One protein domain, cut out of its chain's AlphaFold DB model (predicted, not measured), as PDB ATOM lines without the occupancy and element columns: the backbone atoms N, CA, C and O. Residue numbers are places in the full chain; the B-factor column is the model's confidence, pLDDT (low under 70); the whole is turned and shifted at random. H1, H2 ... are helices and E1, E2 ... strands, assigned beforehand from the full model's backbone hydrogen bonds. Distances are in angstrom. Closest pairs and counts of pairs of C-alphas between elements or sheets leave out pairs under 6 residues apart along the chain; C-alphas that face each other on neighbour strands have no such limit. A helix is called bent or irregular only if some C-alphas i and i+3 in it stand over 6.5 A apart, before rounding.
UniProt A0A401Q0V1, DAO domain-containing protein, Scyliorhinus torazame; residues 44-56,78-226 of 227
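This is residues 44 to 56 and 78 to 226 of the 227 residues of the protein "DAO domain-containing protein" of Scyliorhinus torazame (UniProt A0A401Q0V1). Picture an elongated domain: at one end the parallel strands E1 and E2 are covered by H2, and at the other a bent sheet of three strands reaches away to the small helix H5. Between them, H1 and H6 pack on H2, while H3 packs with one part on H1 and with another on E3 and E5 of the bent sheet. The printed part has 162 residues, with six named helices and five named strands in the order H1 E1 H2 E2 H3 H4 E3 E4 H5 E5 H6; the larger sheet runs E3 - E5 - E4, antiparallel, and the class is mixed, helices and strands. It is compact, with a radius of gyration of the C-alphas of 17.6 A and spans of 58 by 33 by 29 A.

Find C-alpha 45 at (-38.773, -92.371, 44.492), where H1 begins and runs 17.9 A to residue 56; it is irregular, but only just, with C-alphas 48 and 51 6.6 A apart. Next read E1, residues 78 to 83, H2, residues 87 to 99, 17.8 A long, and E2, residues 103 to 108. Find C-alpha 135 at (-31.317, -87.090, 35.985); from there H3 runs 26.2 A to residue 153. H4 is residues 158 to 161. E3, residues 163 to 172, 26.7 A, bends by 56 degrees at residue 167. E4 is residues 188 to 192 and H5 residues 195 to 198. E5, residues 206 to 215, 26.5 A, bends by 65 degrees at residue 211. H6, residues 217 to 224, ends at C-alpha 224, (-43.415, -85.344, 61.488).

Look at Cys 51 and Thr 92, whose C-alphas, 5.2 A apart, are the closest where H1 and H2 touch, at a shallow tilt of 16 degrees, the same way. E1, H2 and E2 form a strand-helix-strand unit, two parallel neighbour strands with a helix between, its crossover right-handed; N 80 and O 104 are 2.9 A apart. H1 touches H3 with residues 48 to 52 alone, about perpendicular at 86 degrees; the closest C-alphas, of Ala 48 and Trp 141, are 5.0 A apart. H3 is on the larger sheet, two layers with the helix on one face, at a height over the sheet of 9.7 A. There, N 166 and O 212 of E3 and E5 are 2.9 A apart, and N 209 and O 191 of E5 and E4 2.8 A. H5 only grazes this sheet. H6 touches H4, closest at the C-alphas of Ile 161 and Tyr 220, 5.1 A, and H2, at a shallow tilt of 19 degrees, closest at those of Leu 90 and Leu 224, 6.1 A. In H2 and H3 every O i to N i+4 pair is within hydrogen-bond range; in H1 4 of 8 are, in H6 3 of 4.

The two C-alphas farthest apart, of Ile 78 and Lys 199, are 59.0 A apart. Residues 57 to 77 are not printed; C-alphas 56 and 78 are 18.3 A apart across the cut. The links from E2 to H3 and from E3 to E4 are long. Residues 44 to 56 have pLDDT under 70.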
ATOM      1  N   MET A  44     -39.692 -95.369  47.443       35.91
ATOM      2  CA  MET A  44     -38.673 -94.370  47.816       35.91
ATOM      3  C   MET A  44     -38.509 -93.225  46.803       35.91
ATOM      4  O   MET A  44     -38.154 -92.116  47.197       35.91
ATOM      5  N   GLN A  45     -38.861 -93.424  45.525       37.84
ATOM      6  CA  GLN A  45     -38.773 -92.371  44.492       37.84
ATOM      7  C   GLN A  45     -39.780 -91.220  44.699       37.84
ATOM      8  O   GLN A  45     -39.546 -90.088  44.267       37.84
ATOM      9  N   LEU A  46     -40.875 -91.474  45.419       36.25
ATOM     10  CA  LEU A  46     -41.889 -90.469  45.745       36.25
ATOM     11  C   LEU A  46     -41.485 -89.541  46.909       36.25
ATOM     12  O   LEU A  46     -42.003 -88.426  46.995       36.25
ATOM     13  N   GLN A  47     -40.541 -89.953  47.770       37.28
ATOM     14  CA  GLN A  47     -40.174 -89.216  48.993       37.28
ATOM     15  C   GLN A  47     -39.461 -87.886  48.706       37.28
ATOM     16  O   GLN A  47     -39.757 -86.877  49.341       37.28
ATOM     17  N   ALA A  48     -38.586 -87.859  47.700       34.28
ATOM     18  CA  ALA A  48     -37.738 -86.703  47.412       34.28
ATOM     19  C   ALA A  48     -38.389 -85.676  46.452       34.28
ATOM     20  O   ALA A  48     -38.076 -84.485  46.479       34.28
ATOM     21  N   SER A  49     -39.353 -86.113  45.630       36.19
ATOM     22  CA  SER A  49     -40.004 -85.265  44.617       36.19
ATOM     23  C   SER A  49     -40.906 -84.173  45.199       36.19
ATOM     24  O   SER A  49     -41.111 -83.137  44.559       36.19
ATOM     25  N   THR A  50     -41.484 -84.391  46.385       38.81
ATOM     26  CA  THR A  50     -42.672 -83.634  46.815       38.81
ATOM     27  C   THR A  50     -42.337 -82.395  47.652       38.81
ATOM     28  O   THR A  50     -42.836 -81.319  47.319       38.81
ATOM     29  N   CYS A  51     -41.406 -82.464  48.618       36.94
ATOM     30  CA  CYS A  51     -40.964 -81.258  49.349       36.94
ATOM     31  C   CYS A  51     -40.289 -80.227  48.422       36.94
ATOM     32  O   CYS A  51     -40.496 -79.023  48.574       36.94
ATOM     33  N   VAL A  52     -39.543 -80.669  47.400       38.47
ATOM     34  CA  VAL A  52     -38.871 -79.749  46.465       38.47
ATOM     35  C   VAL A  52     -39.820 -79.209  45.393       38.47
ATOM     36  O   VAL A  52     -39.709 -78.033  45.042       38.47
ATOM     37  N   ARG A  53     -40.793 -80.000  44.894       40.88
ATOM     38  CA  ARG A  53     -41.842 -79.463  44.000       40.88
ATOM     39  C   ARG A  53     -42.591 -78.321  44.669       40.88
ATOM     40  O   ARG A  53     -42.853 -77.328  44.005       40.88
ATOM     41  N   LEU A  54     -42.866 -78.417  45.965       39.25
ATOM     42  CA  LEU A  54     -43.494 -77.334  46.708       39.25
ATOM     43  C   LEU A  54     -42.586 -76.129  46.903       39.25
ATOM     44  O   LEU A  54     -43.033 -75.022  46.644       39.25
ATOM     45  N   ARG A  55     -41.308 -76.304  47.252       36.72
ATOM     46  CA  ARG A  55     -40.381 -75.162  47.345       36.72
ATOM     47  C   ARG A  55     -40.221 -74.431  46.004       36.72
ATOM     48  O   ARG A  55     -40.146 -73.209  45.980       36.72
ATOM     49  N   ALA A  56     -40.225 -75.164  44.888       31.61
ATOM     50  CA  ALA A  56     -40.205 -74.589  43.543       31.61
ATOM     51  C   ALA A  56     -41.538 -73.916  43.161       31.61
ATOM     52  O   ALA A  56     -41.518 -72.821  42.612       31.61
ATOM     53  N   ILE A  78     -54.422 -68.537  54.989       91.50
ATOM     54  CA  ILE A  78     -54.408 -69.414  53.805       91.50
ATOM     55  C   ILE A  78     -54.642 -70.855  54.268       91.50
ATOM     56  O   ILE A  78     -53.834 -71.407  55.010       91.50
ATOM     57  N   ARG A  79     -55.736 -71.495  53.848       95.44
ATOM     58  CA  ARG A  79     -56.052 -72.878  54.241       95.44
ATOM     59  C   ARG A  79     -55.558 -73.856  53.183       95.44
ATOM     60  O   ARG A  79     -55.993 -73.793  52.038       95.44
ATOM     61  N   VAL A  80     -54.687 -74.778  53.579       95.50
ATOM     62  CA  VAL A  80     -54.110 -75.803  52.705       95.50
ATOM     63  C   VAL A  80     -54.543 -77.176  53.196       95.50
ATOM     64  O   VAL A  80     -54.345 -77.509  54.359       95.50
ATOM     65  N   ALA A  81     -55.113 -77.989  52.310       97.38
ATOM     66  CA  ALA A  81     -55.384 -79.394  52.588       97.38
ATOM     67  C   ALA A  81     -54.325 -80.267  51.906       97.38
ATOM     68  O   ALA A  81     -54.131 -80.173  50.694       97.38
ATOM     69  N   VAL A  82     -53.656 -81.125  52.673       96.44
ATOM     70  CA  VAL A  82     -52.717 -82.129  52.160       96.44
ATOM     71  C   VAL A  82     -53.382 -83.495  52.242       96.44
ATOM     72  O   VAL A  82     -53.824 -83.910  53.311       96.44
ATOM     73  N   ILE A  83     -53.471 -84.193  51.111       97.56
ATOM     74  CA  ILE A  83     -54.107 -85.510  51.047       97.56
ATOM     75  C   ILE A  83     -53.046 -86.604  51.203       97.56
ATOM     76  O   ILE A  83     -52.153 -86.734  50.367       97.56
ATOM     77  N   GLY A  84     -53.180 -87.406  52.259       96.00
ATOM     78  CA  GLY A  84     -52.305 -88.529  52.592       96.00
ATOM     79  C   GLY A  84     -51.385 -88.257  53.786       96.00
ATOM     80  O   GLY A  84     -50.763 -87.206  53.877       96.00
ATOM     81  N   ALA A  85     -51.267 -89.244  54.679       97.19
ATOM     82  CA  ALA A  85     -50.438 -89.192  55.889       97.19
ATOM     83  C   ALA A  85     -49.235 -90.156  55.836       97.19
ATOM     84  O   ALA A  85     -48.691 -90.558  56.856       97.19
ATOM     85  N   GLY A  86     -48.818 -90.550  54.630       95.56
ATOM     86  CA  GLY A  86     -47.516 -91.189  54.435       95.56
ATOM     87  C   GLY A  86     -46.384 -90.162  54.488       95.56
ATOM     88  O   GLY A  86     -46.616 -88.953  54.513       95.56
ATOM     89  N   VAL A  87     -45.146 -90.642  54.394       94.56
ATOM     90  CA  VAL A  87     -43.918 -89.821  54.421       94.56
ATOM     91  C   VAL A  87     -43.954 -88.618  53.478       94.56
ATOM     92  O   VAL A  87     -43.519 -87.532  53.843       94.56
ATOM     93  N   VAL A  88     -44.528 -88.779  52.286       94.25
ATOM     94  CA  VAL A  88     -44.655 -87.721  51.282       94.25
ATOM     95  C   VAL A  88     -45.634 -86.644  51.725       94.25
ATOM     96  O   VAL A  88     -45.335 -85.461  51.600       94.25
ATOM     97  N   GLY A  89     -46.798 -87.045  52.233       95.25
ATOM     98  CA  GLY A  89     -47.841 -86.113  52.648       95.25
ATOM     99  C   GLY A  89     -47.455 -85.359  53.915       95.25
ATOM    100  O   GLY A  89     -47.555 -84.137  53.946       95.25
ATOM    101  N   LEU A  90     -46.913 -86.052  54.920       96.44
ATOM    102  CA  LEU A  90     -46.477 -85.410  56.161       96.44
ATOM    103  C   LEU A  90     -45.269 -84.490  55.950       96.44
ATOM    104  O   LEU A  90     -45.295 -83.351  56.405       96.44
ATOM    105  N   SER A  91     -44.248 -84.919  55.195       94.75
ATOM    106  CA  SER A  91     -43.115 -84.031  54.876       94.75
ATOM    107  C   SER A  91     -43.570 -82.800  54.093       94.75
ATOM    108  O   SER A  91     -43.155 -81.689  54.401       94.75
ATOM    109  N   THR A  92     -44.494 -82.972  53.147       93.06
ATOM    110  CA  THR A  92     -45.129 -81.872  52.412       93.06
ATOM    111  C   THR A  92     -45.865 -80.912  53.337       93.06
ATOM    112  O   THR A  92     -45.684 -79.702  53.210       93.06
ATOM    113  N   ALA A  93     -46.675 -81.425  54.263       95.44
ATOM    114  CA  ALA A  93     -47.426 -80.609  55.210       95.44
ATOM    115  C   ALA A  93     -46.495 -79.745  56.071       95.44
ATOM    116  O   ALA A  93     -46.715 -78.538  56.163       95.44
ATOM    117  N   VAL A  94     -45.415 -80.335  56.593       94.75
ATOM    118  CA  VAL A  94     -44.367 -79.615  57.333       94.75
ATOM    119  C   VAL A  94     -43.684 -78.576  56.437       94.75
ATOM    120  O   VAL A  94     -43.618 -77.403  56.795       94.75
ATOM    121  N   CYS A  95     -43.259 -78.963  55.228       91.56
ATOM    122  CA  CYS A  95     -42.633 -78.060  54.257       91.56
ATOM    123  C   CYS A  95     -43.530 -76.838  53.945       91.56
ATOM    124  O   CYS A  95     -43.027 -75.714  53.889       91.56
ATOM    125  N   VAL A  96     -44.848 -77.022  53.776       90.25
ATOM    126  CA  VAL A  96     -45.818 -75.922  53.592       90.25
ATOM    127  C   VAL A  96     -45.917 -75.061  54.846       90.25
ATOM    128  O   VAL A  96     -45.794 -73.841  54.742       90.25
ATOM    129  N   ALA A  97     -46.140 -75.685  56.005       92.44
ATOM    130  CA  ALA A  97     -46.350 -74.989  57.271       92.44
ATOM    131  C   ALA A  97     -45.161 -74.087  57.637       92.44
ATOM    132  O   ALA A  97     -45.356 -72.972  58.115       92.44
ATOM    133  N   GLU A  98     -43.938 -74.539  57.351       90.25
ATOM    134  CA  GLU A  98     -42.705 -73.796  57.628       90.25
ATOM    135  C   GLU A  98     -42.379 -72.737  56.567       90.25
ATOM    136  O   GLU A  98     -41.747 -71.729  56.879       90.25
ATOM    137  N   SER A  99     -42.793 -72.948  55.313       88.88
ATOM    138  CA  SER A  99     -42.407 -72.074  54.194       88.88
ATOM    139  C   SER A  99     -43.446 -71.009  53.840       88.88
ATOM    140  O   SER A  99     -43.096 -70.047  53.159       88.88
ATOM    141  N   VAL A 100     -44.712 -71.171  54.245       89.00
ATOM    142  CA  VAL A 100     -45.815 -70.270  53.872       89.00
ATOM    143  C   VAL A 100     -46.341 -69.529  55.108       89.00
ATOM    144  O   VAL A 100     -47.109 -70.100  55.889       89.00
ATOM    145  N   PRO A 101     -45.975 -68.247  55.301       88.56
ATOM    146  CA  PRO A 101     -46.478 -67.444  56.409       88.56
ATOM    147  C   PRO A 101     -48.004 -67.329  56.387       88.56
ATOM    148  O   PRO A 101     -48.613 -67.172  55.332       88.56
ATOM    149  N   GLY A 102     -48.629 -67.393  57.563       87.62
ATOM    150  CA  GLY A 102     -50.079 -67.229  57.678       87.62
ATOM    151  C   GLY A 102     -50.893 -68.367  57.053       87.62
ATOM    152  O   GLY A 102     -52.073 -68.168  56.774       87.62
ATOM    153  N   CYS A 103     -50.306 -69.551  56.838       92.38
ATOM    154  CA  CYS A 103     -51.053 -70.721  56.383       92.38
ATOM    155  C   CYS A 103     -51.553 -71.605  57.540       92.38
ATOM    156  O   CYS A 103     -51.001 -71.632  58.641       92.38
ATOM    157  N   SER A 104     -52.647 -72.321  57.294       94.44
ATOM    158  CA  SER A 104     -53.196 -73.378  58.136       94.44
ATOM    159  C   SER A 104     -53.242 -74.655  57.315       94.44
ATOM    160  O   SER A 104     -54.010 -74.735  56.355       94.44
ATOM    161  N   VAL A 105     -52.429 -75.640  57.685       95.62
ATOM    162  CA  VAL A 105     -52.349 -76.918  56.976       95.62
ATOM    163  C   VAL A 105     -53.213 -77.956  57.685       95.62
ATOM    164  O   VAL A 105     -53.103 -78.135  58.895       95.62
ATOM    165  N   THR A 106     -54.059 -78.649  56.930       97.56
ATOM    166  CA  THR A 106     -54.842 -79.796  57.398       97.56
ATOM    167  C   THR A 106     -54.440 -81.024  56.595       97.56
ATOM    168  O   THR A 106     -54.574 -81.034  55.372       97.56
ATOM    169  N   VAL A 107     -53.983 -82.076  57.271       97.75
ATOM    170  CA  VAL A 107     -53.721 -83.374  56.637       97.75
ATOM    171  C   VAL A 107     -54.995 -84.213  56.674       97.75
ATOM    172  O   VAL A 107     -55.587 -84.408  57.734       97.75
ATOM    173  N   VAL A 108     -55.424 -84.711  55.517       98.00
ATOM    174  CA  VAL A 108     -56.597 -85.580  55.370       98.00
ATOM    175  C   VAL A 108     -56.141 -86.910  54.794       98.00
ATOM    176  O   VAL A 108     -55.582 -86.961  53.700       98.00
ATOM    177  N   ALA A 109     -56.378 -88.004  55.510       97.12
ATOM    178  CA  ALA A 109     -55.992 -89.337  55.068       97.12
ATOM    179  C   ALA A 109     -56.971 -90.396  55.581       97.12
ATOM    180  O   ALA A 109     -57.561 -90.239  56.646       97.12
ATOM    181  N   GLU A 110     -57.111 -91.491  54.831       97.50
ATOM    182  CA  GLU A 110     -57.843 -92.683  55.287       97.50
ATOM    183  C   GLU A 110     -57.079 -93.412  56.403       97.50
ATOM    184  O   GLU A 110     -57.681 -93.941  57.334       97.50
ATOM    185  N   LYS A 111     -55.745 -93.441  56.302       96.50
ATOM    186  CA  LYS A 111     -54.842 -94.157  57.208       96.50
ATOM    187  C   LYS A 111     -53.677 -93.263  57.602       96.50
ATOM    188  O   LYS A 111     -53.129 -92.556  56.756       96.50
ATOM    189  N   PHE A 112     -53.297 -93.361  58.867       97.25
ATOM    190  CA  PHE A 112     -52.109 -92.751  59.462       97.25
ATOM    191  C   PHE A 112     -51.122 -93.853  59.864       97.25
ATOM    192  O   PHE A 112     -51.436 -95.042  59.737       97.25
ATOM    193  N   SER A 113     -49.926 -93.481  60.327       96.06
ATOM    194  CA  SER A 113     -48.985 -94.454  60.895       96.06
ATOM    195  C   SER A 113     -49.661 -95.205  62.059       96.06
ATOM    196  O   SER A 113     -50.398 -94.588  62.831       96.06
ATOM    197  N   PRO A 114     -49.507 -96.538  62.187       96.62
ATOM    198  CA  PRO A 114     -48.571 -97.422  61.484       96.62
ATOM    199  C   PRO A 114     -49.176 -98.164  60.270       96.62
ATOM    200  O   PRO A 114     -48.804 -99.301  59.983       96.62
ATOM    201  N   GLN A 115     -50.179 -97.593  59.598       97.06
ATOM    202  CA  GLN A 115     -50.980 -98.276  58.568       97.06
ATOM    203  C   GLN A 115     -50.776 -97.716  57.152       97.06
ATOM    204  O   GLN A 115     -51.618 -97.919  56.270       97.06
ATOM    205  N   THR A 116     -49.671 -97.012  56.912       94.56
ATOM    206  CA  THR A 116     -49.319 -96.467  55.599       94.56
ATOM    207  C   THR A 116     -48.338 -97.379  54.859       94.56
ATOM    208  O   THR A 116     -47.633 -98.193  55.449       94.56
ATOM    209  N   THR A 117     -48.222 -97.208  53.541       92.88
ATOM    210  CA  THR A 117     -47.162 -97.863  52.752       92.88
ATOM    211  C   THR A 117     -45.761 -97.457  53.217       92.88
ATOM    212  O   THR A 117     -44.806 -98.203  53.032       92.88
ATOM    213  N   SER A 118     -45.615 -96.276  53.821       93.06
ATOM    214  CA  SER A 118     -44.328 -95.827  54.345       93.06
ATOM    215  C   SER A 118     -43.901 -96.648  55.563       93.06
ATOM    216  O   SER A 118     -42.728 -96.977  55.658       93.06
ATOM    217  N   ASP A 119     -44.831 -97.067  56.427       92.62
ATOM    218  CA  ASP A 119     -44.533 -97.873  57.626       92.62
ATOM    219  C   ASP A 119     -43.961 -99.265  57.308       92.62
ATOM    220  O   ASP A 119     -43.312 -99.879  58.148       92.62
ATOM    221  N   VAL A 120     -44.179 -99.767  56.088       92.50
ATOM    222  CA  VAL A 120     -43.630-101.051  55.615       92.50
ATOM    223  C   VAL A 120     -42.369-100.888  54.758       92.50
ATOM    224  O   VAL A 120     -41.815-101.882  54.283       92.50
ATOM    225  N   ALA A 121     -41.913 -99.655  54.523       86.88
ATOM    226  CA  ALA A 121     -40.723 -99.385  53.727       86.88
ATOM    227  C   ALA A 121     -39.443 -99.783  54.480       86.88
ATOM    228  O   ALA A 121     -39.341 -99.624  55.692       86.88
ATOM    229  N   ALA A 122     -38.421-100.234  53.746       89.88
ATOM    230  CA  ALA A 122     -37.131-100.603  54.339       89.88
ATOM    231  C   ALA A 122     -36.369 -99.406  54.946       89.88
ATOM    232  O   ALA A 122     -35.496 -99.605  55.785       89.88
ATOM    233  N   GLY A 123     -36.658 -98.180  54.494       88.56
ATOM    234  CA  GLY A 123     -36.110 -96.939  55.052       88.56
ATOM    235  C   GLY A 123     -34.698 -96.561  54.594       88.56
ATOM    236  O   GLY A 123     -34.217 -95.495  54.952       88.56
ATOM    237  N   VAL A 124     -34.016 -97.382  53.795       90.94
ATOM    238  CA  VAL A 124     -32.638 -97.108  53.342       90.94
ATOM    239  C   VAL A 124     -32.636 -96.099  52.202       90.94
ATOM    240  O   VAL A 124     -33.147 -96.395  51.127       90.94
ATOM    241  N   LEU A 125     -32.018 -94.936  52.388       90.00
ATOM    242  CA  LEU A 125     -31.865 -93.940  51.329       90.00
ATOM    243  C   LEU A 125     -30.891 -94.460  50.262       90.00
ATOM    244  O   LEU A 125     -29.677 -94.292  50.361       90.00
ATOM    245  N   SER A 126     -31.437 -95.089  49.229       82.56
ATOM    246  CA  SER A 126     -30.710 -95.516  48.035       82.56
ATOM    247  C   SER A 126     -31.368 -94.888  46.800       82.56
ATOM    248  O   SER A 126     -32.592 -94.984  46.651       82.56
ATOM    249  N   PRO A 127     -30.620 -94.187  45.930       74.75
ATOM    250  CA  PRO A 127     -31.208 -93.534  44.769       74.75
ATOM    251  C   PRO A 127     -31.542 -94.553  43.681       74.75
ATOM    252  O   PRO A 127     -30.705 -95.355  43.267       74.75
ATOM    253  N   HIS A 128     -32.749 -94.453  43.133       74.12
ATOM    254  CA  HIS A 128     -33.163 -95.237  41.973       74.12
ATOM    255  C   HIS A 128     -33.309 -94.352  40.745       74.12
ATOM    256  O   HIS A 128     -33.885 -93.267  40.822       74.12
ATOM    257  N   PHE A 129     -32.854 -94.855  39.600       80.69
ATOM    258  CA  PHE A 129     -33.046 -94.199  38.315       80.69
ATOM    259  C   PHE A 129     -34.502 -94.331  37.846       80.69
ATOM    260  O   PHE A 129     -35.039 -95.432  37.749       80.69
ATOM    261  N   SER A 130     -35.136 -93.203  37.538       81.50
ATOM    262  CA  SER A 130     -36.425 -93.123  36.847       81.50
ATOM    263  C   SER A 130     -36.217 -92.573  35.431       81.50
ATOM    264  O   SER A 130     -35.671 -91.477  35.293       81.50
ATOM    265  N   PRO A 131     -36.665 -93.262  34.367       84.19
ATOM    266  CA  PRO A 131     -36.525 -92.755  33.001       84.19
ATOM    267  C   PRO A 131     -37.430 -91.543  32.721       84.19
ATOM    268  O   PRO A 131     -37.141 -90.746  31.832       84.19
ATOM    269  N   GLU A 132     -38.513 -91.376  33.485       89.00
ATOM    270  CA  GLU A 132     -39.509 -90.315  33.284       89.00
ATOM    271  C   GLU A 132     -39.073 -88.962  33.861       89.00
ATOM    272  O   GLU A 132     -39.638 -87.915  33.536       89.00
ATOM    273  N   THR A 133     -38.063 -88.961  34.733       84.19
ATOM    274  CA  THR A 133     -37.576 -87.753  35.397       84.19
ATOM    275  C   THR A 133     -36.168 -87.412  34.912       84.19
ATOM    276  O   THR A 133     -35.296 -88.273  34.927       84.19
ATOM    277  N   PRO A 134     -35.860 -86.155  34.549       91.06
ATOM    278  CA  PRO A 134     -34.493 -85.772  34.207       91.06
ATOM    279  C   PRO A 134     -33.498 -86.072  35.340       91.06
ATOM    280  O   PRO A 134     -33.755 -85.725  36.494       91.06
ATOM    281  N   VAL A 135     -32.340 -86.653  35.009       89.81
ATOM    282  CA  VAL A 135     -31.317 -87.090  35.985       89.81
ATOM    283  C   VAL A 135     -30.906 -85.972  36.947       89.81
ATOM    284  O   VAL A 135     -30.871 -86.187  38.153       89.81
ATOM    285  N   HIS A 136     -30.682 -84.752  36.445       90.56
ATOM    286  CA  HIS A 136     -30.306 -83.608  37.288       90.56
ATOM    287  C   HIS A 136     -31.350 -83.297  38.375       90.56
ATOM    288  O   HIS A 136     -31.005 -82.840  39.461       90.56
ATOM    289  N   ARG A 137     -32.636 -83.550  38.094       87.44
ATOM    290  CA  ARG A 137     -33.727 -83.325  39.040       87.44
ATOM    291  C   ARG A 137     -33.773 -84.439  40.083       87.44
ATOM    292  O   ARG A 137     -33.896 -84.137  41.262       87.44
ATOM    293  N   GLN A 138     -33.617 -85.693  39.653       87.94
ATOM    294  CA  GLN A 138     -33.521 -86.842  40.560       87.94
ATOM    295  C   GLN A 138     -32.351 -86.684  41.534       87.94
ATOM    296  O   GLN A 138     -32.528 -86.854  42.737       87.94
ATOM    297  N   LYS A 139     -31.181 -86.292  41.014       89.81
ATOM    298  CA  LYS A 139     -29.982 -86.031  41.811       89.81
ATOM    299  C   LYS A 139     -30.226 -84.947  42.854       89.81
ATOM    300  O   LYS A 139     -30.047 -85.202  44.036       89.81
ATOM    301  N   ARG A 140     -30.725 -83.781  42.430       88.38
ATOM    302  CA  ARG A 140     -31.019 -82.669  43.342       88.38
ATOM    303  C   ARG A 140     -31.989 -83.071  44.453       88.38
ATOM    304  O   ARG A 140     -31.771 -82.743  45.609       88.38
ATOM    305  N   TRP A 141     -33.061 -83.781  44.112       87.44
ATOM    306  CA  TRP A 141     -34.028 -84.256  45.102       87.44
ATOM    307  C   TRP A 141     -33.398 -85.205  46.118       87.44
ATOM    308  O   TRP A 141     -33.666 -85.092  47.316       87.44
ATOM    309  N   PHE A 142     -32.559 -86.122  45.642       89.50
ATOM    310  CA  PHE A 142     -31.813 -87.015  46.512       89.50
ATOM    311  C   PHE A 142     -30.858 -86.238  47.424       89.50
ATOM    312  O   PHE A 142     -30.894 -86.461  48.626       89.50
ATOM    313  N   GLU A 143     -30.082 -85.292  46.895       91.12
ATOM    314  CA  GLU A 143     -29.162 -84.449  47.673       91.12
ATOM    315  C   GLU A 143     -29.886 -83.629  48.745       91.12
ATOM    316  O   GLU A 143     -29.477 -83.646  49.905       91.12
ATOM    317  N   ASP A 144     -30.996 -82.974  48.390       88.81
ATOM    318  CA  ASP A 144     -31.803 -82.184  49.327       88.81
ATOM    319  C   ASP A 144     -32.354 -83.072  50.463       88.81
ATOM    320  O   ASP A 144     -32.336 -82.697  51.639       88.81
ATOM    321  N   THR A 145     -32.802 -84.285  50.123       90.25
ATOM    322  CA  THR A 145     -33.329 -85.259  51.091       90.25
ATOM    323  C   THR A 145     -32.216 -85.839  51.962       90.25
ATOM    324  O   THR A 145     -32.375 -85.945  53.178       90.25
ATOM    325  N   PHE A 146     -31.076 -86.184  51.362       92.75
ATOM    326  CA  PHE A 146     -29.909 -86.695  52.065       92.75
ATOM    327  C   PHE A 146     -29.401 -85.658  53.062       92.75
ATOM    328  O   PHE A 146     -29.207 -85.995  54.222       92.75
ATOM    329  N   ALA A 147     -29.263 -84.393  52.660       93.06
ATOM    330  CA  ALA A 147     -28.832 -83.313  53.544       93.06
ATOM    331  C   ALA A 147     -29.782 -83.128  54.740       93.06
ATOM    332  O   ALA A 147     -29.324 -83.010  55.878       93.06
ATOM    333  N   HIS A 148     -31.099 -83.160  54.503       93.25
ATOM    334  CA  HIS A 148     -32.106 -83.072  55.564       93.25
ATOM    335  C   HIS A 148     -32.002 -84.236  56.554       93.25
ATOM    336  O   HIS A 148     -31.821 -84.017  57.752       93.25
ATOM    337  N   VAL A 149     -32.055 -85.476  56.068       94.38
ATOM    338  CA  VAL A 149     -31.996 -86.667  56.929       94.38
ATOM    339  C   VAL A 149     -30.630 -86.783  57.611       94.38
ATOM    340  O   VAL A 149     -30.563 -87.137  58.785       94.38
ATOM    341  N   TYR A 150     -29.542 -86.405  56.935       95.31
ATOM    342  CA  TYR A 150     -28.206 -86.351  57.526       95.31
ATOM    343  C   TYR A 150     -28.153 -85.350  58.679       95.31
ATOM    344  O   TYR A 150     -27.585 -85.666  59.720       95.31
ATOM    345  N   SER A 151     -28.784 -84.178  58.540       96.00
ATOM    346  CA  SER A 151     -28.856 -83.193  59.625       96.00
ATOM    347  C   SER A 151     -29.580 -83.745  60.857       96.00
ATOM    348  O   SER A 151     -29.105 -83.557  61.974       96.00
ATOM    349  N   ILE A 152     -30.658 -84.517  60.658       95.06
ATOM    350  CA  ILE A 152     -31.363 -85.217  61.740       95.06
ATOM    351  C   ILE A 152     -30.447 -86.269  62.367       95.06
ATOM    352  O   ILE A 152     -30.381 -86.356  63.591       95.06
ATOM    353  N   ALA A 153     -29.694 -87.015  61.553       95.75
ATOM    354  CA  ALA A 153     -28.759 -88.038  62.014       95.75
ATOM    355  C   ALA A 153     -27.639 -87.491  62.919       95.75
ATOM    356  O   ALA A 153     -27.066 -88.251  63.696       95.75
ATOM    357  N   GLN A 154     -27.333 -86.190  62.842       95.62
ATOM    358  CA  GLN A 154     -26.367 -85.525  63.727       95.62
ATOM    359  C   GLN A 154     -26.958 -85.122  65.091       95.62
ATOM    360  O   GLN A 154     -26.229 -84.642  65.960       95.62
ATOM    361  N   THR A 155     -28.268 -85.276  65.300       97.12
ATOM    362  CA  THR A 155     -28.936 -84.881  66.549       97.12
ATOM    363  C   THR A 155     -28.963 -86.013  67.575       97.12
ATOM    364  O   THR A 155     -28.959 -87.195  67.233       97.12
ATOM    365  N   ALA A 156     -29.076 -85.659  68.858       96.75
ATOM    366  CA  ALA A 156     -29.254 -86.639  69.932       96.75
ATOM    367  C   ALA A 156     -30.603 -87.386  69.857       96.75
ATOM    368  O   ALA A 156     -30.737 -88.470  70.420       96.75
ATOM    369  N   GLU A 157     -31.599 -86.825  69.163       96.06
ATOM    370  CA  GLU A 157     -32.923 -87.435  68.994       96.06
ATOM    371  C   GLU A 157     -32.989 -88.429  67.830       96.06
ATOM    372  O   GLU A 157     -33.971 -89.166  67.734       96.06
ATOM    373  N   ALA A 158     -31.958 -88.503  66.977       96.69
ATOM    374  CA  ALA A 158     -31.949 -89.354  65.785       96.69
ATOM    375  C   ALA A 158     -32.424 -90.801  66.042       96.69
ATOM    376  O   ALA A 158     -33.273 -91.274  65.280       96.69
ATOM    377  N   PRO A 159     -32.002 -91.490  67.130       94.94
ATOM    378  CA  PRO A 159     -32.480 -92.842  67.420       94.94
ATOM    379  C   PRO A 159     -33.991 -92.918  67.669       94.94
ATOM    380  O   PRO A 159     -34.626 -93.871  67.233       94.94
ATOM    381  N   ASN A 160     -34.575 -91.908  68.322       96.56
ATOM    382  CA  ASN A 160     -36.012 -91.851  68.612       96.56
ATOM    383  C   ASN A 160     -36.836 -91.492  67.367       96.56
ATOM    384  O   ASN A 160     -37.997 -91.875  67.266       96.56
ATOM    385  N   ILE A 161     -36.231 -90.754  66.433       96.69
ATOM    386  CA  ILE A 161     -36.823 -90.364  65.147       96.69
ATOM    387  C   ILE A 161     -36.705 -91.503  64.111       96.69
ATOM    388  O   ILE A 161     -37.340 -91.463  63.062       96.69
ATOM    389  N   GLY A 162     -35.915 -92.543  64.405       95.50
ATOM    390  CA  GLY A 162     -35.674 -93.668  63.500       95.50
ATOM    391  C   GLY A 162     -34.650 -93.368  62.404       95.50
ATOM    392  O   GLY A 162     -34.677 -94.009  61.355       95.50
ATOM    393  N   VAL A 163     -33.755 -92.398  62.621       96.44
ATOM    394  CA  VAL A 163     -32.722 -92.004  61.655       96.44
ATOM    395  C   VAL A 163     -31.350 -92.497  62.096       96.44
ATOM    396  O   VAL A 163     -30.936 -92.281  63.235       96.44
ATOM    397  N   GLN A 164     -30.627 -93.160  61.192       95.06
ATOM    398  CA  GLN A 164     -29.302 -93.726  61.468       95.06
ATOM    399  C   GLN A 164     -28.388 -93.621  60.245       95.06
ATOM    400  O   GLN A 164     -28.855 -93.679  59.112       95.06
ATOM    401  N   ILE A 165     -27.077 -93.516  60.464       96.12
ATOM    402  CA  ILE A 165     -26.068 -93.649  59.403       96.12
ATOM    403  C   ILE A 165     -25.660 -95.123  59.319       96.12
ATOM    404  O   ILE A 165     -25.341 -95.727  60.342       96.12
ATOM    405  N   LEU A 166     -25.639 -95.695  58.116       94.38
ATOM    406  CA  LEU A 166     -25.225 -97.080  57.881       94.38
ATOM    407  C   LEU A 166     -24.270 -97.195  56.695       94.38
ATOM    408  O   LEU A 166     -24.369 -96.449  55.724       94.38
ATOM    409  N   SER A 167     -23.375 -98.174  56.759       95.25
ATOM    410  CA  SER A 167     -22.486 -98.535  55.655       95.25
ATOM    411  C   SER A 167     -22.899 -99.883  55.099       95.25
ATOM    412  O   SER A 167     -23.236-100.801  55.851       95.25
ATOM    413  N   GLY A 168     -22.859-100.023  53.780       91.75
ATOM    414  CA  GLY A 168     -23.296-101.256  53.151       91.75
ATOM    415  C   GLY A 168     -22.662-101.517  51.803       91.75
ATOM    416  O   GLY A 168     -21.932-100.690  51.250       91.75
ATOM    417  N   TRP A 169     -22.971-102.708  51.298       93.56
ATOM    418  CA  TRP A 169     -22.632-103.118  49.945       93.56
ATOM    419  C   TRP A 169     -23.884-103.301  49.109       93.56
ATOM    420  O   TRP A 169     -24.848-103.951  49.530       93.56
ATOM    421  N   GLU A 170     -23.808-102.795  47.889       92.44
ATOM    422  CA  GLU A 170     -24.756-103.079  46.826       92.44
ATOM    423  C   GLU A 170     -24.053-103.970  45.804       92.44
ATOM    424  O   GLU A 170     -23.067-103.564  45.193       92.44
ATOM    425  N   ILE A 171     -24.502-105.220  45.686       94.00
ATOM    426  CA  ILE A 171     -23.825-106.257  44.900       94.00
ATOM    427  C   ILE A 171     -24.632-106.633  43.660       94.00
ATOM    428  O   ILE A 171     -25.857-106.752  43.708       94.00
ATOM    429  N   PHE A 172     -23.929-106.902  42.565       92.56
ATOM    430  CA  PHE A 172     -24.523-107.179  41.264       92.56
ATOM    431  C   PHE A 172     -23.992-108.494  40.693       92.56
ATOM    432  O   PHE A 172     -22.799-108.794  40.780       92.56
ATOM    433  N   GLN A 173     -24.885-109.292  40.101       93.38
ATOM    434  CA  GLN A 173     -24.501-110.518  39.384       93.38
ATOM    435  C   GLN A 173     -23.932-110.215  37.998       93.38
ATOM    436  O   GLN A 173     -23.195-111.025  37.459       93.38
ATOM    437  N   GLU A 174     -24.240-109.043  37.453       90.56
ATOM    438  CA  GLU A 174     -23.703-108.520  36.202       90.56
ATOM    439  C   GLU A 174     -23.319-107.053  36.429       90.56
ATOM    440  O   GLU A 174     -24.015-106.369  37.186       90.56
ATOM    441  N   PRO A 175     -22.229-106.545  35.831       88.50
ATOM    442  CA  PRO A 175     -21.872-105.140  35.971       88.50
ATOM    443  C   PRO A 175     -23.003-104.222  35.474       88.50
ATOM    444  O   PRO A 175     -23.566-104.479  34.406       88.50
ATOM    445  N   PRO A 176     -23.345-103.151  36.212       87.38
ATOM    446  CA  PRO A 176     -24.294-102.155  35.735       87.38
ATOM    447  C   PRO A 176     -23.749-101.448  34.487       87.38
ATOM    448  O   PRO A 176     -22.538-101.347  34.299       87.38
ATOM    449  N   VAL A 177     -24.652-100.911  33.659       85.81
ATOM    450  CA  VAL A 177     -24.288-100.169  32.433       85.81
ATOM    451  C   VAL A 177     -23.323 -99.021  32.746       85.81
ATOM    452  O   VAL A 177     -22.348 -98.812  32.028       85.81
ATOM    453  N   GLU A 178     -23.571 -98.309  33.845       87.12
ATOM    454  CA  GLU A 178     -22.668 -97.299  34.388       87.12
ATOM    455  C   GLU A 178     -22.017 -97.831  35.666       87.12
ATOM    456  O   GLU A 178     -22.694 -98.118  36.652       87.12
ATOM    457  N   HIS A 179     -20.687 -97.940  35.672       91.00
ATOM    458  CA  HIS A 179     -19.937 -98.411  36.843       91.00
ATOM    459  C   HIS A 179     -19.935 -97.402  38.001       91.00
ATOM    460  O   HIS A 179     -19.712 -97.792  39.147       91.00
ATOM    461  N   ILE A 180     -20.145 -96.117  37.704       93.75
ATOM    462  CA  ILE A 180     -20.290 -95.042  38.688       93.75
ATOM    463  C   ILE A 180     -21.647 -94.385  38.421       93.75
ATOM    464  O   ILE A 180     -21.802 -93.768  37.368       93.75
ATOM    465  N   PRO A 181     -22.628 -94.518  39.326       91.69
ATOM    466  CA  PRO A 181     -23.949 -93.950  39.126       91.69
ATOM    467  C   PRO A 181     -23.941 -92.429  39.321       91.69
ATOM    468  O   PRO A 181     -23.116 -91.883  40.055       91.69
ATOM    469  N   PHE A 182     -24.919 -91.737  38.728       91.00
ATOM    470  CA  PHE A 182     -25.040 -90.267  38.768       91.00
ATOM    471  C   PHE A 182     -25.103 -89.641  40.177       91.00
ATOM    472  O   PHE A 182     -24.926 -88.431  40.318       91.00
ATOM    473  N   TRP A 183     -25.403 -90.451  41.191       90.94
ATOM    474  CA  TRP A 183     -25.594 -90.074  42.593       90.94
ATOM    475  C   TRP A 183     -24.423 -90.463  43.505       90.94
ATOM    476  O   TRP A 183     -24.494 -90.246  44.714       90.94
ATOM    477  N   ALA A 184     -23.360 -91.064  42.961       94.44
ATOM    478  CA  ALA A 184     -22.220 -91.568  43.730       94.44
ATOM    479  C   ALA A 184     -21.563 -90.505  44.630       94.44
ATOM    480  O   ALA A 184     -21.080 -90.817  45.713       94.44
ATOM    481  N   ASP A 185     -21.557 -89.252  44.185       95.12
ATOM    482  CA  ASP A 185     -21.013 -88.094  44.896       95.12
ATOM    483  C   ASP A 185     -21.991 -87.465  45.900       95.12
ATOM    484  O   ASP A 185     -21.591 -86.610  46.686       95.12
ATOM    485  N   SER A 186     -23.254 -87.891  45.902       93.38
ATOM    486  CA  SER A 186     -24.273 -87.428  46.847       93.38
ATOM    487  C   SER A 186     -24.295 -88.243  48.149       93.38
ATOM    488  O   SER A 186     -24.864 -87.794  49.141       93.38
ATOM    489  N   VAL A 187     -23.696 -89.442  48.160       94.25
ATOM    490  CA  VAL A 187     -23.567 -90.309  49.347       94.25
ATOM    491  C   VAL A 187     -22.159 -90.236  49.942       94.25
ATOM    492  O   VAL A 187     -21.232 -89.677  49.356       94.25
ATOM    493  N   LEU A 188     -21.968 -90.822  51.123       95.75
ATOM    494  CA  LEU A 188     -20.688 -90.777  51.821       95.75
ATOM    495  C   LEU A 188     -19.796 -91.957  51.415       95.75
ATOM    496  O   LEU A 188     -20.245 -93.099  51.355       95.75
ATOM    497  N   ALA A 189     -18.509 -91.680  51.194       95.81
ATOM    498  CA  ALA A 189     -17.465 -92.688  50.979       95.81
ATOM    499  C   ALA A 189     -17.762 -93.712  49.859       95.81
ATOM    500  O   ALA A 189     -17.360 -94.873  49.966       95.81
ATOM    501  N   PHE A 190     -18.441 -93.291  48.785       96.94
ATOM    502  CA  PHE A 190     -18.713 -94.166  47.646       96.94
ATOM    503  C   PHE A 190     -17.427 -94.678  46.999       96.94
ATOM    504  O   PHE A 190     -16.496 -93.918  46.717       96.94
ATOM    505  N   ARG A 191     -17.413 -95.972  46.688       96.50
ATOM    506  CA  ARG A 191     -16.384 -96.616  45.873       96.50
ATOM    507  C   ARG A 191     -16.890 -97.919  45.272       96.50
ATOM    508  O   ARG A 191     -17.797 -98.563  45.796       96.50
ATOM    509  N   VAL A 192     -16.228 -98.357  44.209       96.94
ATOM    510  CA  VAL A 192     -16.365 -99.729  43.708       96.94
ATOM    511  C   VAL A 192     -15.665-100.686  44.682       96.94
ATOM    512  O   VAL A 192     -14.618-100.360  45.252       96.94
ATOM    513  N   MET A 193     -16.267-101.849  44.916       96.44
ATOM    514  CA  MET A 193     -15.692-102.901  45.754       96.44
ATOM    515  C   MET A 193     -14.425-103.473  45.120       96.44
ATOM    516  O   MET A 193     -14.339-103.627  43.903       96.44
ATOM    517  N   ASN A 194     -13.449-103.826  45.953       95.25
ATOM    518  CA  ASN A 194     -12.255-104.530  45.490       95.25
ATOM    519  C   ASN A 194     -12.467-106.057  45.471       95.25
ATOM    520  O   ASN A 194     -13.410-106.583  46.065       95.25
ATOM    521  N   ASP A 195     -11.542-106.788  44.846       94.25
ATOM    522  CA  ASP A 195     -11.623-108.250  44.717       94.25
ATOM    523  C   ASP A 195     -11.712-108.990  46.060       94.25
ATOM    524  O   ASP A 195     -12.352-110.037  46.151       94.25
ATOM    525  N   ALA A 196     -11.059-108.489  47.114       95.00
ATOM    526  CA  ALA A 196     -11.103-109.123  48.432       95.00
ATOM    527  C   ALA A 196     -12.496-109.002  49.069       95.00
ATOM    528  O   ALA A 196     -12.967-109.941  49.710       95.00
ATOM    529  N   GLU A 197     -13.175-107.877  48.851       94.81
ATOM    530  CA  GLU A 197     -14.548-107.657  49.301       94.81
ATOM    531  C   GLU A 197     -15.550-108.457  48.468       94.81
ATOM    532  O   GLU A 197     -16.433-109.094  49.040       94.81
ATOM    533  N   LEU A 198     -15.388-108.492  47.142       94.88
ATOM    534  CA  LEU A 198     -16.252-109.270  46.246       94.88
ATOM    535  C   LEU A 198     -16.184-110.773  46.539       94.88
ATOM    536  O   LEU A 198     -17.213-111.442  46.528       94.88
ATOM    537  N   LYS A 199     -15.012-111.303  46.917       94.88
ATOM    538  CA  LYS A 199     -14.850-112.711  47.337       94.88
ATOM    539  C   LYS A 199     -15.735-113.115  48.523       94.88
ATOM    540  O   LYS A 199     -15.980-114.306  48.704       94.88
ATOM    541  N   ARG A 200     -16.237-112.160  49.319       94.44
ATOM    542  CA  ARG A 200     -17.210-112.425  50.397       94.44
ATOM    543  C   ARG A 200     -18.596-112.799  49.857       94.44
ATOM    544  O   ARG A 200     -19.394-113.371  50.597       94.44
ATOM    545  N   PHE A 201     -18.873-112.501  48.588       94.88
ATOM    546  CA  PHE A 201     -20.156-112.695  47.919       94.88
ATOM    547  C   PHE A 201     -19.958-113.541  46.648       94.88
ATOM    548  O   PHE A 201     -19.861-112.988  45.558       94.88
ATOM    549  N   PRO A 202     -19.919-114.886  46.752       89.69
ATOM    550  CA  PRO A 202     -19.539-115.775  45.643       89.69
ATOM    551  C   PRO A 202     -20.357-115.619  44.352       89.69
ATOM    552  O   PRO A 202     -19.898-115.983  43.277       89.69
ATOM    553  N   GLN A 203     -21.581-115.107  44.462       90.19
ATOM    554  CA  GLN A 203     -22.508-114.868  43.359       90.19
ATOM    555  C   GLN A 203     -22.455-113.442  42.782       90.19
ATOM    556  O   GLN A 203     -23.260-113.133  41.906       90.19
ATOM    557  N   ALA A 204     -21.604-112.558  43.309       92.81
ATOM    558  CA  ALA A 204     -21.464-111.181  42.849       92.81
ATOM    559  C   ALA A 204     -20.259-111.051  41.909       92.81
ATOM    560  O   ALA A 204     -19.165-111.511  42.224       92.81
ATOM    561  N   ILE A 205     -20.468-110.398  40.768       93.81
ATOM    562  CA  ILE A 205     -19.421-110.082  39.785       93.81
ATOM    563  C   ILE A 205     -18.948-108.632  39.946       93.81
ATOM    564  O   ILE A 205     -17.810-108.306  39.620       93.81
ATOM    565  N   PHE A 206     -19.801-107.761  40.483       95.25
ATOM    566  CA  PHE A 206     -19.510-106.349  40.692       95.25
ATOM    567  C   PHE A 206     -20.192-105.853  41.972       95.25
ATOM    568  O   PHE A 206     -21.136-106.476  42.463       95.25
ATOM    569  N   GLY A 207     -19.733-104.733  42.527       94.94
ATOM    570  CA  GLY A 207     -20.373-104.149  43.696       94.94
ATOM    571  C   GLY A 207     -19.899-102.746  44.034       94.94
ATOM    572  O   GLY A 207     -18.778-102.348  43.710       94.94
ATOM    573  N   TRP A 208     -20.766-102.011  44.714       95.69
ATOM    574  CA  TRP A 208     -20.491-100.709  45.304       95.69
ATOM    575  C   TRP A 208     -20.446-100.821  46.822       95.69
ATOM    576  O   TRP A 208     -21.155-101.625  47.424       95.69
ATOM    577  N   MET A 209     -19.620 -99.985  47.438       95.50
ATOM    578  CA  MET A 209     -19.611 -99.736  48.871       95.50
ATOM    579  C   MET A 209     -19.839 -98.249  49.093       95.50
ATOM    580  O   MET A 209     -19.186 -97.423  48.455       95.50
ATOM    581  N   TYR A 210     -20.771 -97.919  49.977       95.62
ATOM    582  CA  TYR A 210     -21.029 -96.544  50.383       95.62
ATOM    583  C   TYR A 210     -21.688 -96.499  51.761       95.62
ATOM    584  O   TYR A 210     -22.245 -97.482  52.260       95.62
ATOM    585  N   THR A 211     -21.613 -95.328  52.378       96.44
ATOM    586  CA  THR A 211     -22.311 -94.981  53.608       96.44
ATOM    587  C   THR A 211     -23.515 -94.106  53.261       96.44
ATOM    588  O   THR A 211     -23.391 -93.095  52.569       96.44
ATOM    589  N   THR A 212     -24.692 -94.501  53.738       94.56
ATOM    590  CA  THR A 212     -25.966 -93.807  53.527       94.56
ATOM    591  C   THR A 212     -26.770 -93.720  54.829       94.56
ATOM    592  O   THR A 212     -26.242 -93.944  55.919       94.56
ATOM    593  N   LEU A 213     -28.042 -93.349  54.729       94.19
ATOM    594  CA  LEU A 213     -28.951 -93.119  55.840       94.19
ATOM    595  C   LEU A 213     -30.085 -94.147  55.845       94.19
ATOM    596  O   LEU A 213     -30.626 -94.503  54.801       94.19
ATOM    597  N   LEU A 214     -30.465 -94.587  57.038       93.88
ATOM    598  CA  LEU A 214     -31.732 -95.247  57.323       93.88
ATOM    599  C   LEU A 214     -32.702 -94.194  57.849       93.88
ATOM    600  O   LEU A 214     -32.325 -93.382  58.692       93.88
ATOM    601  N   CYS A 215     -33.947 -94.254  57.402       94.31
ATOM    602  CA  CYS A 215     -35.069 -93.501  57.926       94.31
ATOM    603  C   CYS A 215     -36.257 -94.454  58.109       94.31
ATOM    604  O   CYS A 215     -37.015 -94.721  57.173       94.31
ATOM    605  N   ASP A 216     -36.402 -94.991  59.316       95.00
ATOM    606  CA  ASP A 216     -37.516 -95.857  59.690       95.00
ATOM    607  C   ASP A 216     -38.799 -95.032  59.832       95.00
ATOM    608  O   ASP A 216     -38.985 -94.262  60.777       95.00
ATOM    609  N   CYS A 217     -39.709 -95.207  58.875       93.75
ATOM    610  CA  CYS A 217     -40.956 -94.457  58.824       93.75
ATOM    611  C   CYS A 217     -41.888 -94.747  60.008       93.75
ATOM    612  O   CYS A 217     -42.664 -93.867  60.368       93.75
ATOM    613  N   THR A 218     -41.769 -95.899  60.676       95.44
ATOM    614  CA  THR A 218     -42.592 -96.194  61.864       95.44
ATOM    615  C   THR A 218     -42.299 -95.250  63.036       95.44
ATOM    616  O   THR A 218     -43.158 -95.033  63.888       95.44
ATOM    617  N   HIS A 219     -41.114 -94.633  63.045       96.62
ATOM    618  CA  HIS A 219     -40.700 -93.618  64.015       96.62
ATOM    619  C   HIS A 219     -40.701 -92.205  63.408       96.62
ATOM    620  O   HIS A 219     -41.086 -91.239  64.069       96.62
ATOM    621  N   TYR A 220     -40.332 -92.083  62.128       96.56
ATOM    622  CA  TYR A 220     -40.236 -90.797  61.443       96.56
ATOM    623  C   TYR A 220     -41.599 -90.129  61.224       96.56
ATOM    624  O   TYR A 220     -41.716 -88.914  61.390       96.56
ATOM    625  N   LEU A 221     -42.646 -90.894  60.882       96.69
ATOM    626  CA  LEU A 221     -43.977 -90.318  60.650       96.69
ATOM    627  C   LEU A 221     -44.589 -89.726  61.928       96.69
ATOM    628  O   LEU A 221     -44.955 -88.551  61.883       96.69
ATOM    629  N   PRO A 222     -44.613 -90.426  63.085       97.44
ATOM    630  CA  PRO A 222     -45.074 -89.823  64.339       97.44
ATOM    631  C   PRO A 222     -44.272 -88.594  64.782       97.44
ATOM    632  O   PRO A 222     -44.776 -87.771  65.549       97.44
ATOM    633  N   TRP A 223     -43.009 -88.474  64.360       97.19
ATOM    634  CA  TRP A 223     -42.211 -87.274  64.603       97.19
ATOM    635  C   TRP A 223     -42.637 -86.110  63.698       97.19
ATOM    636  O   TRP A 223     -42.795 -84.997  64.195       97.19
ATOM    637  N   LEU A 224     -42.889 -86.359  62.407       95.88
ATOM    638  CA  LEU A 224     -43.415 -85.344  61.488       95.88
ATOM    639  C   LEU A 224     -44.814 -84.856  61.887       95.88
ATOM    640  O   LEU A 224     -45.078 -83.670  61.769       95.88
ATOM    641  N   GLU A 225     -45.689 -85.732  62.388       95.38
ATOM    642  CA  GLU A 225     -47.048 -85.359  62.828       95.38
ATOM    643  C   GLU A 225     -47.070 -84.358  63.996       95.38
ATOM    644  O   GLU A 225     -48.079 -83.692  64.220       95.38
ATOM    645  N   LYS A 226     -45.976 -84.253  64.760       94.81
ATOM    646  CA  LYS A 226     -45.851 -83.335  65.903       94.81
ATOM    647  C   LYS A 226     -45.308 -81.952  65.520       94.81
ATOM    648  O   LYS A 226     -45.150 -81.123  66.416       94.81
TER     649      LYS A 226